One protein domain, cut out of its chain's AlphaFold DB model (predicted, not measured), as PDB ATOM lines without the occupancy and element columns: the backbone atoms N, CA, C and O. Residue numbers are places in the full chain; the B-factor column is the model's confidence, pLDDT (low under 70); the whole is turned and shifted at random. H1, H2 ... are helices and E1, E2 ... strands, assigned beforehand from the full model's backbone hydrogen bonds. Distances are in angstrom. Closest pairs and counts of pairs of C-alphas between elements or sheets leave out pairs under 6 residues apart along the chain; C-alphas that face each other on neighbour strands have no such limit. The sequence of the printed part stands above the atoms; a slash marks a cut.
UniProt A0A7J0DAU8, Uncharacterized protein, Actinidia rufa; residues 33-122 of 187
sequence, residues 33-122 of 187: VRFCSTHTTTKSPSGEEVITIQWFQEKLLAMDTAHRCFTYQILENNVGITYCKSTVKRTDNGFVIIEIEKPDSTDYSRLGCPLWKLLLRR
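AT A GLANCE: This is residues 33 to 122 of the 187 residues of an uncharacterized protein of Actinidia rufa (UniProt A0A7J0DAU8). A single antiparallel sheet of five strands, strongly twisted and curled like part of a barrel, is joined by one short helix, H1, which lies between the two edge strands, E1 and E5. The long hairpin of E1 and E2 makes much of the length, and E2 bends by 69 degrees at residue 61. The printed part has 90 residues, with five named strands followed by one named helix along the chain, E1 E2 E3 E4 E5 H1, and its class is mostly strand. The sheet's order is E1 - E2 - E3 - E4 - E5, a meander, each strand the antiparallel neighbour of the one before. The whole is only just loose, close to compact, with a radius of gyration of the C-alphas of 15.0 A, and elongated, spanning 53 by 30 by 23 A.

IN THESE COORDINATES: E2, the longest strand, holds residues 49 to 64 and measures 42.6 A from first to last C-alpha. E1, residues 33 to 43, measures 33.3 A and begins at C-alpha 33 (-41.300, -77.189, -2.737). E3 is residues 69 to 77, 23.7 A; E4 is residues 85 to 91, 19.7 A; E5 is residues 94 to 101, 21.3 A, ending at C-alpha 101 (-30.096, -91.185, 2.186). H1, residues 114 to 120, measures 9.6 A and ends at C-alpha 120 (-23.396, -83.555, -13.959).

HOW THE PARTS SIT: E1 and E2 form a hairpin at 154 degrees between their directions, with N 36 and O 56 within hydrogen-bond range at 2.8 A. The hairpin of E2 and E3, at 136 degrees, has N 59 and O 73 at 2.8 A. The hairpin of E3 and E4, at 145 degrees, has N 70 and O 88 at 2.8 A. The hairpin of E4 and E5, at 157 degrees, has N 89 and O 96 at 2.8 A. E1 and E5 are the edge strands and are apart. H1 is on the sheet, with 21 pairs of C-alphas within 10 A. Its closest C-alphas to E5 are those of Leu 119 and Phe 95, 6.4 A apart. Its closest to E1 are those of Pro 114 and Thr 38, 7.4 A apart. In H1 every O i to N i+4 pair is within hydrogen-bond range.

THE WHOLE: The two C-alphas farthest apart, those of Ser 46 and Ala 66, are 53.1 A apart. The printed part has no cut. The link from E5 to H1, residues 102 to 113, is long; the link from E3 to E4 is short, and the other three are tight. The mean pLDDT of the printed part is 75.5, and residues 104 to 122 are under 70.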
ATOM      1  N   VAL A  33     -41.010 -76.049  -1.867       85.56
ATOM      2  CA  VAL A  33     -41.300 -77.189  -2.737       85.56
ATOM      3  C   VAL A  33     -41.151 -76.760  -4.193       85.56
ATOM      4  O   VAL A  33     -41.570 -75.668  -4.571       85.56
ATOM      5  N   ARG A  34     -40.538 -77.608  -5.017       82.12
ATOM      6  CA  ARG A  34     -40.404 -77.405  -6.460       82.12
ATOM      7  C   ARG A  34     -40.944 -78.595  -7.234       82.12
ATOM      8  O   ARG A  34     -40.739 -79.738  -6.831       82.12
ATOM      9  N   PHE A  35     -41.602 -78.309  -8.354       83.19
ATOM     10  CA  PHE A  35     -41.997 -79.319  -9.325       83.19
ATOM     11  C   PHE A  35     -40.960 -79.384 -10.438       83.19
ATOM     12  O   PHE A  35     -40.433 -78.370 -10.901       83.19
ATOM     13  N   CYS A  36     -40.613 -80.599 -10.816       80.69
ATOM     14  CA  CYS A  36     -39.454 -80.895 -11.616       80.69
ATOM     15  C   CYS A  36     -39.849 -81.908 -12.681       80.69
ATOM     16  O   CYS A  36     -40.291 -82.994 -12.335       80.69
ATOM     17  N   SER A  37     -39.701 -81.581 -13.965       82.75
ATOM     18  CA  SER A  37     -40.076 -82.491 -15.050       82.75
ATOM     19  C   SER A  37     -39.016 -82.536 -16.138       82.75
ATOM     20  O   SER A  37     -38.541 -81.501 -16.601       82.75
ATOM     21  N   THR A  38     -38.689 -83.740 -16.586       78.94
ATOM     22  CA  THR A  38     -37.863 -84.004 -17.761       78.94
ATOM     23  C   THR A  38     -38.623 -84.922 -18.703       78.94
ATOM     24  O   THR A  38     -39.456 -85.715 -18.276       78.94
ATOM     25  N   HIS A  39     -38.319 -84.849 -19.988       79.44
ATOM     26  CA  HIS A  39     -38.772 -85.840 -20.953       79.44
ATOM     27  C   HIS A  39     -37.558 -86.519 -21.581       79.44
ATOM     28  O   HIS A  39     -36.480 -85.927 -21.671       79.44
ATOM     29  N   THR A  40     -37.729 -87.775 -21.976       75.56
ATOM     30  CA  THR A  40     -36.769 -88.502 -22.805       75.56
ATOM     31  C   THR A  40     -37.496 -88.970 -24.050       75.56
ATOM     32  O   THR A  40     -38.546 -89.601 -23.940       75.56
ATOM     33  N   THR A  41     -36.930 -88.661 -25.211       80.81
ATOM     34  CA  THR A  41     -37.407 -89.173 -26.493       80.81
ATOM     35  C   THR A  41     -36.583 -90.401 -26.848       80.81
ATOM     36  O   THR A  41     -35.358 -90.323 -26.943       80.81
ATOM     37  N   THR A  42     -37.236 -91.544 -27.014       79.25
ATOM     38  CA  THR A  42     -36.614 -92.779 -27.497       79.25
ATOM     39  C   THR A  42     -37.262 -93.194 -28.807       79.25
ATOM     40  O   THR A  42     -38.446 -92.957 -29.030       79.25
ATOM     41  N   LYS A  43     -36.488 -93.811 -29.702       83.38
ATOM     42  CA  LYS A  43     -37.058 -94.430 -30.900       83.38
ATOM     43  C   LYS A  43     -37.546 -95.822 -30.538       83.38
ATOM     44  O   LYS A  43     -36.777 -96.633 -30.019       83.38
ATOM     45  N   SER A  44     -38.821 -96.077 -30.779       79.19
ATOM     46  CA  SER A  44     -39.401 -97.410 -30.662       79.19
ATOM     47  C   SER A  44     -38.863 -98.342 -31.760       79.19
ATOM     48  O   SER A  44     -38.339 -97.871 -32.775       79.19
ATOM     49  N   PRO A  45     -39.022 -99.670 -31.607       78.25
ATOM     50  CA  PRO A  45     -38.677-100.632 -32.655       78.25
ATOM     51  C   PRO A  45     -39.439-100.410 -33.972       78.25
ATOM     52  O   PRO A  45     -38.938-100.784 -35.027       78.25
ATOM     53  N   SER A  46     -40.623 -99.784 -33.925       84.06
ATOM     54  CA  SER A  46     -41.415 -99.394 -35.101       84.06
ATOM     55  C   SER A  46     -40.947 -98.085 -35.751       84.06
ATOM     56  O   SER A  46     -41.506 -97.675 -36.764       84.06
ATOM     57  N   GLY A  47     -39.922 -97.424 -35.202       82.19
ATOM     58  CA  GLY A  47     -39.395 -96.152 -35.701       82.19
ATOM     59  C   GLY A  47     -40.155 -94.914 -35.216       82.19
ATOM     60  O   GLY A  47     -39.723 -93.800 -35.504       82.19
ATOM     61  N   GLU A  48     -41.234 -95.084 -34.448       85.81
ATOM     62  CA  GLU A  48     -41.978 -93.982 -33.836       85.81
ATOM     63  C   GLU A  48     -41.211 -93.396 -32.645       85.81
ATOM     64  O   GLU A  48     -40.610 -94.126 -31.850       85.81
ATOM     65  N   GLU A  49     -41.248 -92.072 -32.505       86.50
ATOM     66  CA  GLU A  49     -40.683 -91.380 -31.351       86.50
ATOM     67  C   GLU A  49     -41.613 -91.509 -30.145       86.50
ATOM     68  O   GLU A  49     -42.745 -91.029 -30.144       86.50
ATOM     69  N   VAL A  50     -41.117 -92.148 -29.091       85.44
ATOM     70  CA  VAL A  50     -41.816 -92.304 -27.820       85.44
ATOM     71  C   VAL A  50     -41.272 -91.274 -26.845       85.44
ATOM     72  O   VAL A  50     -40.089 -91.278 -26.501       85.44
ATOM     73  N   ILE A  51     -42.150 -90.391 -26.374       84.88
ATOM     74  CA  ILE A  51     -41.818 -89.383 -25.368       84.88
ATOM     75  C   ILE A  51     -42.227 -89.919 -23.999       84.88
ATOM     76  O   ILE A  51     -43.409 -90.074 -23.702       84.88
ATOM     77  N   THR A  52     -41.244 -90.167 -23.139       81.69
ATOM     78  CA  THR A  52     -41.482 -90.528 -21.738       81.69
ATOM     79  C   THR A  52     -41.284 -89.302 -20.860       81.69
ATOM     80  O   THR A  52     -40.181 -88.756 -20.807       81.69
ATOM     81  N   ILE A  53     -42.333 -88.877 -20.155       81.88
ATOM     82  CA  ILE A  53     -42.272 -87.764 -19.199       81.88
ATOM     83  C   ILE A  53     -41.990 -88.319 -17.804       81.88
ATOM     84  O   ILE A  53     -42.727 -89.156 -17.287       81.88
ATOM     85  N   GLN A  54     -40.938 -87.814 -17.176       83.12
ATOM     86  CA  GLN A  54     -40.570 -88.099 -15.798       83.12
ATOM     87  C   GLN A  54     -40.719 -86.822 -14.986       83.12
ATOM     88  O   GLN A  54     -40.157 -85.787 -15.346       83.12
ATOM     89  N   TRP A  55     -41.443 -86.887 -13.879       84.56
ATOM     90  CA  TRP A  55     -41.608 -85.767 -12.974       84.56
ATOM     91  C   TRP A  55     -41.373 -86.171 -11.528       84.56
ATOM     92  O   TRP A  55     -41.511 -87.330 -11.137       84.56
ATOM     93  N   PHE A  56     -40.980 -85.182 -10.742       86.69
ATOM     94  CA  PHE A  56     -40.688 -85.305  -9.333       86.69
ATOM     95  C   PHE A  56     -41.025 -83.993  -8.622       86.69
ATOM     96  O   PHE A  56     -40.925 -82.900  -9.179       86.69
ATOM     97  N   GLN A  57     -41.467 -84.107  -7.382       87.06
ATOM     98  CA  GLN A  57     -41.705 -83.001  -6.479       87.06
ATOM     99  C   GLN A  57     -40.663 -83.074  -5.374       87.06
ATOM    100  O   GLN A  57     -40.508 -84.103  -4.721       87.06
ATOM    101  N   GLU A  58     -39.947 -81.980  -5.160       85.88
ATOM    102  CA  GLU A  58     -38.844 -81.935  -4.206       85.88
ATOM    103  C   GLU A  58     -39.053 -80.832  -3.196       85.88
ATOM    104  O   GLU A  58     -39.464 -79.729  -3.549       85.88
ATOM    105  N   LYS A  59     -38.704 -81.112  -1.948       87.12
ATOM    106  CA  LYS A  59     -38.714 -80.153  -0.855       87.12
ATOM    107  C   LYS A  59     -37.288 -79.828  -0.442       87.12
ATOM    108  O   LYS A  59     -36.511 -80.730  -0.141       87.12
ATOM    109  N   LEU A  60     -36.957 -78.544  -0.395       86.00
ATOM    110  CA  LEU A  60     -35.747 -78.052   0.251       86.00
ATOM    111  C   LEU A  60     -35.916 -78.224   1.764       86.00
ATOM    112  O   LEU A  60     -36.782 -77.596   2.369       86.00
ATOM    113  N   LEU A  61     -35.119 -79.094   2.372       87.88
ATOM    114  CA  LEU A  61     -35.153 -79.371   3.808       87.88
ATOM    115  C   LEU A  61     -34.257 -78.430   4.601       87.88
ATOM    116  O   LEU A  61     -34.638 -77.983   5.675       87.88
ATOM    117  N   ALA A  62     -33.072 -78.142   4.076       86.69
ATOM    118  CA  ALA A  62     -32.095 -77.296   4.736       86.69
ATOM    119  C   ALA A  62     -31.268 -76.545   3.698       86.69
ATOM    120  O   ALA A  62     -30.970 -77.071   2.622       86.69
ATOM    121  N   MET A  63     -30.889 -75.320   4.042       85.62
ATOM    122  CA  MET A  63     -29.976 -74.502   3.263       85.62
ATOM    123  C   MET A  63     -28.982 -73.853   4.211       85.62
ATOM    124  O   MET A  63     -29.367 -73.204   5.179       85.62
ATOM    125  N   ASP A  64     -27.710 -74.032   3.901       85.50
ATOM    126  CA  ASP A  64     -26.594 -73.435   4.605       85.50
ATOM    127  C   ASP A  64     -25.836 -72.562   3.610       85.50
ATOM    128  O   ASP A  64     -25.132 -73.043   2.718       85.50
ATOM    129  N   THR A  65     -26.035 -71.253   3.720       82.75
ATOM    130  CA  THR A  65     -25.424 -70.270   2.824       82.75
ATOM    131  C   THR A  65     -23.940 -70.067   3.101       82.75
ATOM    132  O   THR A  65     -23.206 -69.750   2.164       82.75
ATOM    133  N   ALA A  66     -23.486 -70.286   4.339       84.81
ATOM    134  CA  ALA A  66     -22.086 -70.145   4.720       84.81
ATOM    135  C   ALA A  66     -21.247 -71.261   4.090       84.81
ATOM    136  O   ALA A  66     -20.219 -71.002   3.463       84.81
ATOM    137  N   HIS A  67     -21.740 -72.497   4.166       83.75
ATOM    138  CA  HIS A  67     -21.068 -73.665   3.602       83.75
ATOM    139  C   HIS A  67     -21.520 -74.007   2.174       83.75
ATOM    140  O   HIS A  67     -20.989 -74.936   1.563       83.75
ATOM    141  N   ARG A  68     -22.460 -73.224   1.623       85.06
ATOM    142  CA  ARG A  68     -23.086 -73.403   0.304       85.06
ATOM    143  C   ARG A  68     -23.671 -74.813   0.121       85.06
ATOM    144  O   ARG A  68     -23.543 -75.404  -0.956       85.06
ATOM    145  N   CYS A  69     -24.295 -75.342   1.170       85.62
ATOM    146  CA  CYS A  69     -24.905 -76.669   1.203       85.62
ATOM    147  C   CYS A  69     -26.433 -76.584   1.111       85.62
ATOM    148  O   CYS A  69     -27.064 -75.704   1.692       85.62
ATOM    149  N   PHE A  70     -27.036 -77.537   0.408       86.12
ATOM    150  CA  PHE A  70     -28.478 -77.645   0.210       86.12
ATOM    151  C   PHE A  70     -28.903 -79.092   0.409       86.12
ATOM    152  O   PHE A  70     -28.303 -79.989  -0.174       86.12
ATOM    153  N   THR A  71     -29.957 -79.317   1.185       86.50
ATOM    154  CA  THR A  71     -30.528 -80.653   1.386       86.50
ATOM    155  C   THR A  71     -31.918 -80.706   0.779       86.50
ATOM    156  O   THR A  71     -32.776 -79.910   1.156       86.50
ATOM    157  N   TYR A  72     -32.155 -81.645  -0.129       86.69
ATOM    158  CA  TYR A  72     -33.449 -81.860  -0.774       86.69
ATOM    159  C   TYR A  72     -34.010 -83.232  -0.433       86.69
ATOM    160  O   TYR A  72     -33.255 -84.179  -0.232       86.69
ATOM    161  N   GLN A  73     -35.335 -83.341  -0.427       88.12
ATOM    162  CA  GLN A  73     -36.056 -84.602  -0.315       88.12
ATOM    163  C   GLN A  73     -37.088 -84.720  -1.431       88.12
ATOM    164  O   GLN A  73     -37.844 -83.779  -1.677       88.12
ATOM    165  N   ILE A  74     -37.142 -85.883  -2.075       88.38
ATOM    166  CA  ILE A  74     -38.209 -86.219  -3.019       88.38
ATOM    167  C   ILE A  74     -39.472 -86.551  -2.220       88.38
ATOM    168  O   ILE A  74     -39.443 -87.418  -1.349       88.38
ATOM    169  N   LEU A  75     -40.560 -85.841  -2.512       87.56
ATOM    170  CA  LEU A  75     -41.873 -86.046  -1.903       87.56
ATOM    171  C   LEU A  75     -42.735 -86.997  -2.733       87.56
ATOM    172  O   LEU A  75     -43.300 -87.946  -2.207       87.56
ATOM    173  N   GLU A  76     -42.832 -86.730  -4.033       89.12
ATOM    174  CA  GLU A  76     -43.725 -87.432  -4.952       89.12
ATOM    175  C   GLU A  76     -43.076 -87.497  -6.335       89.12
ATOM    176  O   GLU A  76     -42.270 -86.635  -6.683       89.12
ATOM    177  N   ASN A  77     -43.360 -88.535  -7.116       87.88
ATOM    178  CA  ASN A  77     -42.833 -88.707  -8.469       87.88
ATOM    179  C   ASN A  77     -43.576 -89.830  -9.204       87.88
ATOM    180  O   ASN A  77     -44.135 -90.725  -8.575       87.88
ATOM    181  N   ASN A  78     -43.493 -89.841 -10.536       86.25
ATOM    182  CA  ASN A  78     -43.998 -90.944 -11.367       86.25
ATOM    183  C   ASN A  78     -42.930 -91.974 -11.759       86.25
ATOM    184  O   ASN A  78     -43.193 -92.840 -12.590       86.25
ATOM    185  N   VAL A  79     -41.722 -91.875 -11.200       81.12
ATOM    186  CA  VAL A  79     -40.608 -92.779 -11.517       81.12
ATOM    187  C   VAL A  79     -40.448 -93.910 -10.495       81.12
ATOM    188  O   VAL A  79     -39.558 -94.740 -10.642       81.12
ATOM    189  N   GLY A  80     -41.309 -93.976  -9.474       81.00
ATOM    190  CA  GLY A  80     -41.307 -95.042  -8.468       81.00
ATOM    191  C   GLY A  80     -40.267 -94.872  -7.354       81.00
ATOM    192  O   GLY A  80     -39.932 -95.838  -6.674       81.00
ATOM    193  N   ILE A  81     -39.743 -93.662  -7.142       79.94
ATOM    194  CA  ILE A  81     -38.863 -93.355  -6.009       79.94
ATOM    195  C   ILE A  81     -39.718 -93.216  -4.746       79.94
ATOM    196  O   ILE A  81     -40.499 -92.281  -4.621       79.94
ATOM    197  N   THR A  82     -39.557 -94.126  -3.792       79.12
ATOM    198  CA  THR A  82     -40.298 -94.088  -2.519       79.12
ATOM    199  C   THR A  82     -39.739 -93.062  -1.538       79.12
ATOM    200  O   THR A  82     -40.497 -92.375  -0.861       79.12
ATOM    201  N   TYR A  83     -38.413 -92.936  -1.465       82.31
ATOM    202  CA  TYR A  83     -37.732 -91.961  -0.623       82.31
ATOM    203  C   TYR A  83     -36.334 -91.673  -1.167       82.31
ATOM    204  O   TYR A  83     -35.593 -92.581  -1.535       82.31
ATOM    205  N   CYS A  84     -35.949 -90.403  -1.203       83.69
ATOM    206  CA  CYS A  84     -34.576 -90.001  -1.475       83.69
ATOM    207  C   CYS A  84     -34.338 -88.644  -0.830       83.69
ATOM    208  O   CYS A  84     -35.076 -87.695  -1.109       83.69
ATOM    209  N   LYS A  85     -33.301 -88.550  -0.004       87.44
ATOM    210  CA  LYS A  85     -32.809 -87.289   0.539       87.44
ATOM    211  C   LYS A  85     -31.351 -87.123   0.138       87.44
ATOM    212  O   LYS A  85     -30.560 -88.052   0.244       87.44
ATOM    213  N   SER A  86     -31.005 -85.957  -0.388       85.19
ATOM    214  CA  SER A  86     -29.668 -85.691  -0.912       85.19
ATOM    215  C   SER A  86     -29.163 -84.337  -0.452       85.19
ATOM    216  O   SER A  86     -29.876 -83.335  -0.546       85.19
ATOM    217  N   THR A  87     -27.912 -84.326  -0.004       85.12
ATOM    218  CA  THR A  87     -27.188 -83.124   0.390       85.12
ATOM    219  C   THR A  87     -26.155 -82.786  -0.677       85.12
ATOM    220  O   THR A  87     -25.271 -83.582  -1.002       85.12
ATOM    221  N   VAL A  88     -26.264 -81.579  -1.223       84.19
ATOM    222  CA  VAL A  88     -25.407 -81.042  -2.278       84.19
ATOM    223  C   VAL A  88     -24.643 -79.846  -1.735       84.19
ATOM    224  O   VAL A  88     -25.245 -78.896  -1.241       84.19
ATOM    225  N   LYS A  89     -23.324 -79.850  -1.890       85.50
ATOM    226  CA  LYS A  89     -22.439 -78.735  -1.565       85.50
ATOM    227  C   LYS A  89     -21.927 -78.085  -2.839       85.50
ATOM    228  O   LYS A  89     -21.445 -78.763  -3.744       85.50
ATOM    229  N   ARG A  90     -21.999 -76.761  -2.922       82.06
ATOM    230  CA  ARG A  90     -21.364 -76.009  -4.006       82.06
ATOM    231  C   ARG A  90     -19.893 -75.769  -3.675       82.06
ATOM    232  O   ARG A  90     -19.576 -75.140  -2.668       82.06
ATOM    233  N   THR A  91     -19.017 -76.221  -4.557       81.38
ATOM    234  CA  THR A  91     -17.577 -75.948  -4.540       81.38
ATOM    235  C   THR A  91     -17.237 -74.907  -5.608       81.38
ATOM    236  O   THR A  91     -18.097 -74.499  -6.394       81.38
ATOM    237  N   ASP A  92     -15.989 -74.448  -5.656       81.62
ATOM    238  CA  ASP A  92     -15.562 -73.486  -6.684       81.62
ATOM    239  C   ASP A  92     -15.541 -74.117  -8.089       81.62
ATOM    240  O   ASP A  92     -15.786 -73.440  -9.088       81.62
ATOM    241  N   ASN A  93     -15.373 -75.441  -8.155       79.12
ATOM    242  CA  ASN A  93     -15.347 -76.215  -9.398       79.12
ATOM    243  C   ASN A  93     -16.727 -76.727  -9.842       79.12
ATOM    244  O   ASN A  93     -16.850 -77.255 -10.949       79.12
ATOM    245  N   GLY A  94     -17.773 -76.561  -9.025       76.94
ATOM    246  CA  GLY A  94     -19.118 -77.014  -9.363       76.94
ATOM    247  C   GLY A  94     -19.953 -77.387  -8.146       76.94
ATOM    248  O   GLY A  94     -20.034 -76.652  -7.165       76.94
ATOM    249  N   PHE A  95     -20.625 -78.527  -8.234       74.31
ATOM    250  CA  PHE A  95     -21.440 -79.066  -7.157       74.31
ATOM    251  C   PHE A  95     -20.995 -80.492  -6.852       74.31
ATOM    252  O   PHE A  95     -20.716 -81.268  -7.763       74.31
ATOM    253  N   VAL A  96     -20.953 -80.827  -5.569       74.81
ATOM    254  CA  VAL A  96     -20.573 -82.141  -5.056       74.81
ATOM    255  C   VAL A  96     -21.730 -82.668  -4.228       74.81
ATOM    256  O   VAL A  96     -22.270 -81.959  -3.378       74.81
ATOM    257  N   ILE A  97     -22.134 -83.906  -4.489       76.44
ATOM    258  CA  ILE A  97     -23.076 -84.604  -3.618       76.44
ATOM    259  C   ILE A  97     -22.258 -85.177  -2.469       76.44
ATOM    260  O   ILE A  97     -21.354 -85.972  -2.708       76.44
ATOM    261  N   ILE A  98     -22.562 -84.748  -1.250       78.50
ATOM    262  CA  ILE A  98     -21.824 -85.174  -0.056       78.50
ATOM    263  C   ILE A  98     -22.560 -86.270   0.713       78.50
ATOM    264  O   ILE A  98     -21.928 -87.050   1.412       78.50
ATOM    265  N   GLU A  99     -23.882 -86.367   0.556       78.19
ATOM    266  CA  GLU A  99     -24.682 -87.375   1.248       78.19
ATOM    267  C   GLU A  99     -25.930 -87.741   0.443       78.19
ATOM    268  O   GLU A  99     -26.567 -86.886  -0.188       78.19
ATOM    269  N   ILE A 100     -26.276 -89.029   0.461       77.69
ATOM    270  CA  ILE A 100     -27.512 -89.552  -0.112       77.69
ATOM    271  C   ILE A 100     -28.100 -90.579   0.855       77.69
ATOM    272  O   ILE A 100     -27.506 -91.628   1.084       77.69
ATOM    273  N   GLU A 101     -29.298 -90.299   1.346       82.81
ATOM    274  CA  GLU A 101     -30.096 -91.185   2.186       82.81
ATOM    275  C   GLU A 101     -31.197 -91.825   1.325       82.81
ATOM    276  O   GLU A 101     -31.975 -91.133   0.652       82.81
ATOM    277  N   LYS A 102     -31.224 -93.160   1.300       77.31
ATOM    278  CA  LYS A 102     -32.093 -93.998   0.462       77.31
ATOM    279  C   LYS A 102     -32.562 -95.219   1.260       77.31
ATOM    280  O   LYS A 102     -31.798 -95.699   2.090       77.31
ATOM    281  N   PRO A 103     -33.758 -95.758   0.981       74.69
ATOM    282  CA  PRO A 103     -34.177 -97.037   1.535       74.69
ATOM    283  C   PRO A 103     -33.357 -98.182   0.918       74.69
ATOM    284  O   PRO A 103     -33.157 -98.220  -0.299       74.69
ATOM    285  N   ASP A 104     -32.932 -99.131   1.757       61.62
ATOM    286  CA  ASP A 104     -31.966-100.198   1.437       61.62
ATOM    287  C   ASP A 104     -32.356-101.095   0.247       61.62
ATOM    288  O   ASP A 104     -31.507-101.757  -0.348       61.62
ATOM    289  N   SER A 105     -33.636-101.122  -0.131       59.28
ATOM    290  CA  SER A 105     -34.170-102.062  -1.120       59.28
ATOM    291  C   SER A 105     -34.330-101.504  -2.538       59.28
ATOM    292  O   SER A 105     -34.773-102.242  -3.417       59.28
ATOM    293  N   THR A 106     -34.039-100.221  -2.792       55.97
ATOM    294  CA  THR A 106     -34.370 -99.594  -4.086       55.97
ATOM    295  C   THR A 106     -33.122 -99.289  -4.914       55.97
ATOM    296  O   THR A 106     -32.286 -98.461  -4.552       55.97
ATOM    297  N   ASP A 107     -33.001 -99.948  -6.068       55.75
ATOM    298  CA  ASP A 107     -31.913 -99.709  -7.017       55.75
ATOM    299  C   ASP A 107     -32.159 -98.431  -7.840       55.75
ATOM    300  O   ASP A 107     -32.778 -98.431  -8.904       55.75
ATOM    301  N   TYR A 108     -31.647 -97.307  -7.334       55.72
ATOM    302  CA  TYR A 108     -31.742 -96.001  -7.991       55.72
ATOM    303  C   TYR A 108     -30.766 -95.807  -9.162       55.72
ATOM    304  O   TYR A 108     -30.803 -94.750  -9.797       55.72
ATOM    305  N   SER A 109     -29.899 -96.780  -9.468       52.56
ATOM    306  CA  SER A 109     -28.921 -96.662 -10.564       52.56
ATOM    307  C   SER A 109     -29.593 -96.552 -11.938       52.56
ATOM    308  O   SER A 109     -29.114 -95.834 -12.814       52.56
ATOM    309  N   ARG A 110     -30.766 -97.177 -12.100       43.44
ATOM    310  CA  ARG A 110     -31.567 -97.145 -13.335       43.44
ATOM    311  C   ARG A 110     -32.478 -95.932 -13.455       43.44
ATOM    312  O   ARG A 110     -32.910 -95.596 -14.554       43.44
ATOM    313  N   LEU A 111     -32.770 -95.261 -12.342       48.56
ATOM    314  CA  LEU A 111     -33.792 -94.215 -12.296       48.56
ATOM    315  C   LEU A 111     -33.307 -92.867 -12.826       48.56
ATOM    316  O   LEU A 111     -34.097 -91.932 -12.915       48.56
ATOM    317  N   GLY A 112     -32.030 -92.768 -13.219       45.12
ATOM    318  CA  GLY A 112     -31.496 -91.593 -13.900       45.12
ATOM    319  C   GLY A 112     -31.862 -90.297 -13.185       45.12
ATOM    320  O   GLY A 112     -32.148 -89.323 -13.880       45.12
ATOM    321  N   CYS A 113     -31.916 -90.337 -11.837       46.16
ATOM    322  CA  CYS A 113     -32.437 -89.284 -10.965       46.16
ATOM    323  C   CYS A 113     -32.063 -87.931 -11.563       46.16
ATOM    324  O   CYS A 113     -30.877 -87.635 -11.629       46.16
ATOM    325  N   PRO A 114     -32.987 -87.108 -12.069       47.41
ATOM    326  CA  PRO A 114     -32.573 -86.010 -12.940       47.41
ATOM    327  C   PRO A 114     -31.775 -84.926 -12.202       47.41
ATOM    328  O   PRO A 114     -31.064 -84.166 -12.852       47.41
ATOM    329  N   LEU A 115     -31.773 -84.937 -10.860       48.19
ATOM    330  CA  LEU A 115     -30.812 -84.221 -10.014       48.19
ATOM    331  C   LEU A 115     -29.350 -84.659 -10.268       48.19
ATOM    332  O   LEU A 115     -28.474 -83.809 -10.383       48.19
ATOM    333  N   TRP A 116     -29.102 -85.961 -10.463       50.22
ATOM    334  CA  TRP A 116     -27.830 -86.566 -10.897       50.22
ATOM    335  C   TRP A 116     -27.377 -85.980 -12.235       50.22
ATOM    336  O   TRP A 116     -26.254 -85.507 -12.369       50.22
ATOM    337  N   LYS A 117     -28.276 -85.932 -13.227       44.47
ATOM    338  CA  LYS A 117     -27.956 -85.402 -14.562       44.47
ATOM    339  C   LYS A 117     -27.861 -83.875 -14.591       44.47
ATOM    340  O   LYS A 117     -27.079 -83.371 -15.382       44.47
ATOM    341  N   LEU A 118     -28.588 -83.130 -13.757       39.38
ATOM    342  CA  LEU A 118     -28.477 -81.664 -13.671       39.38
ATOM    343  C   LEU A 118     -27.208 -81.210 -12.942       39.38
ATOM    344  O   LEU A 118     -26.618 -80.207 -13.340       39.38
ATOM    345  N   LEU A 119     -26.770 -81.955 -11.921       42.94
ATOM    346  CA  LEU A 119     -25.480 -81.730 -11.269       42.94
ATOM    347  C   LEU A 119     -24.319 -82.059 -12.216       42.94
ATOM    348  O   LEU A 119     -23.366 -81.291 -12.288       42.94
ATOM    349  N   LEU A 120     -24.438 -83.125 -13.017       39.16
ATOM    350  CA  LEU A 120     -23.396 -83.555 -13.959       39.16
ATOM    351  C   LEU A 120     -23.365 -82.772 -15.283       39.16
ATOM    352  O   LEU A 120     -22.286 -82.495 -15.799       39.16
ATOM    353  N   ARG A 121     -24.514 -82.377 -15.853       38.09
ATOM    354  CA  ARG A 121     -24.580 -81.751 -17.193       38.09
ATOM    355  C   ARG A 121     -24.120 -80.295 -17.241       38.09
ATOM    356  O   ARG A 121     -24.033 -79.750 -18.338       38.09
ATOM    357  N   ARG A 122     -23.855 -79.635 -16.106       33.94
ATOM    358  CA  ARG A 122     -23.508 -78.200 -16.102       33.94
ATOM    359  C   ARG A 122     -22.132 -77.801 -15.590       33.94
ATOM    360  O   ARG A 122     -21.854 -76.610 -15.693       33.94
TER     361      ARG A 122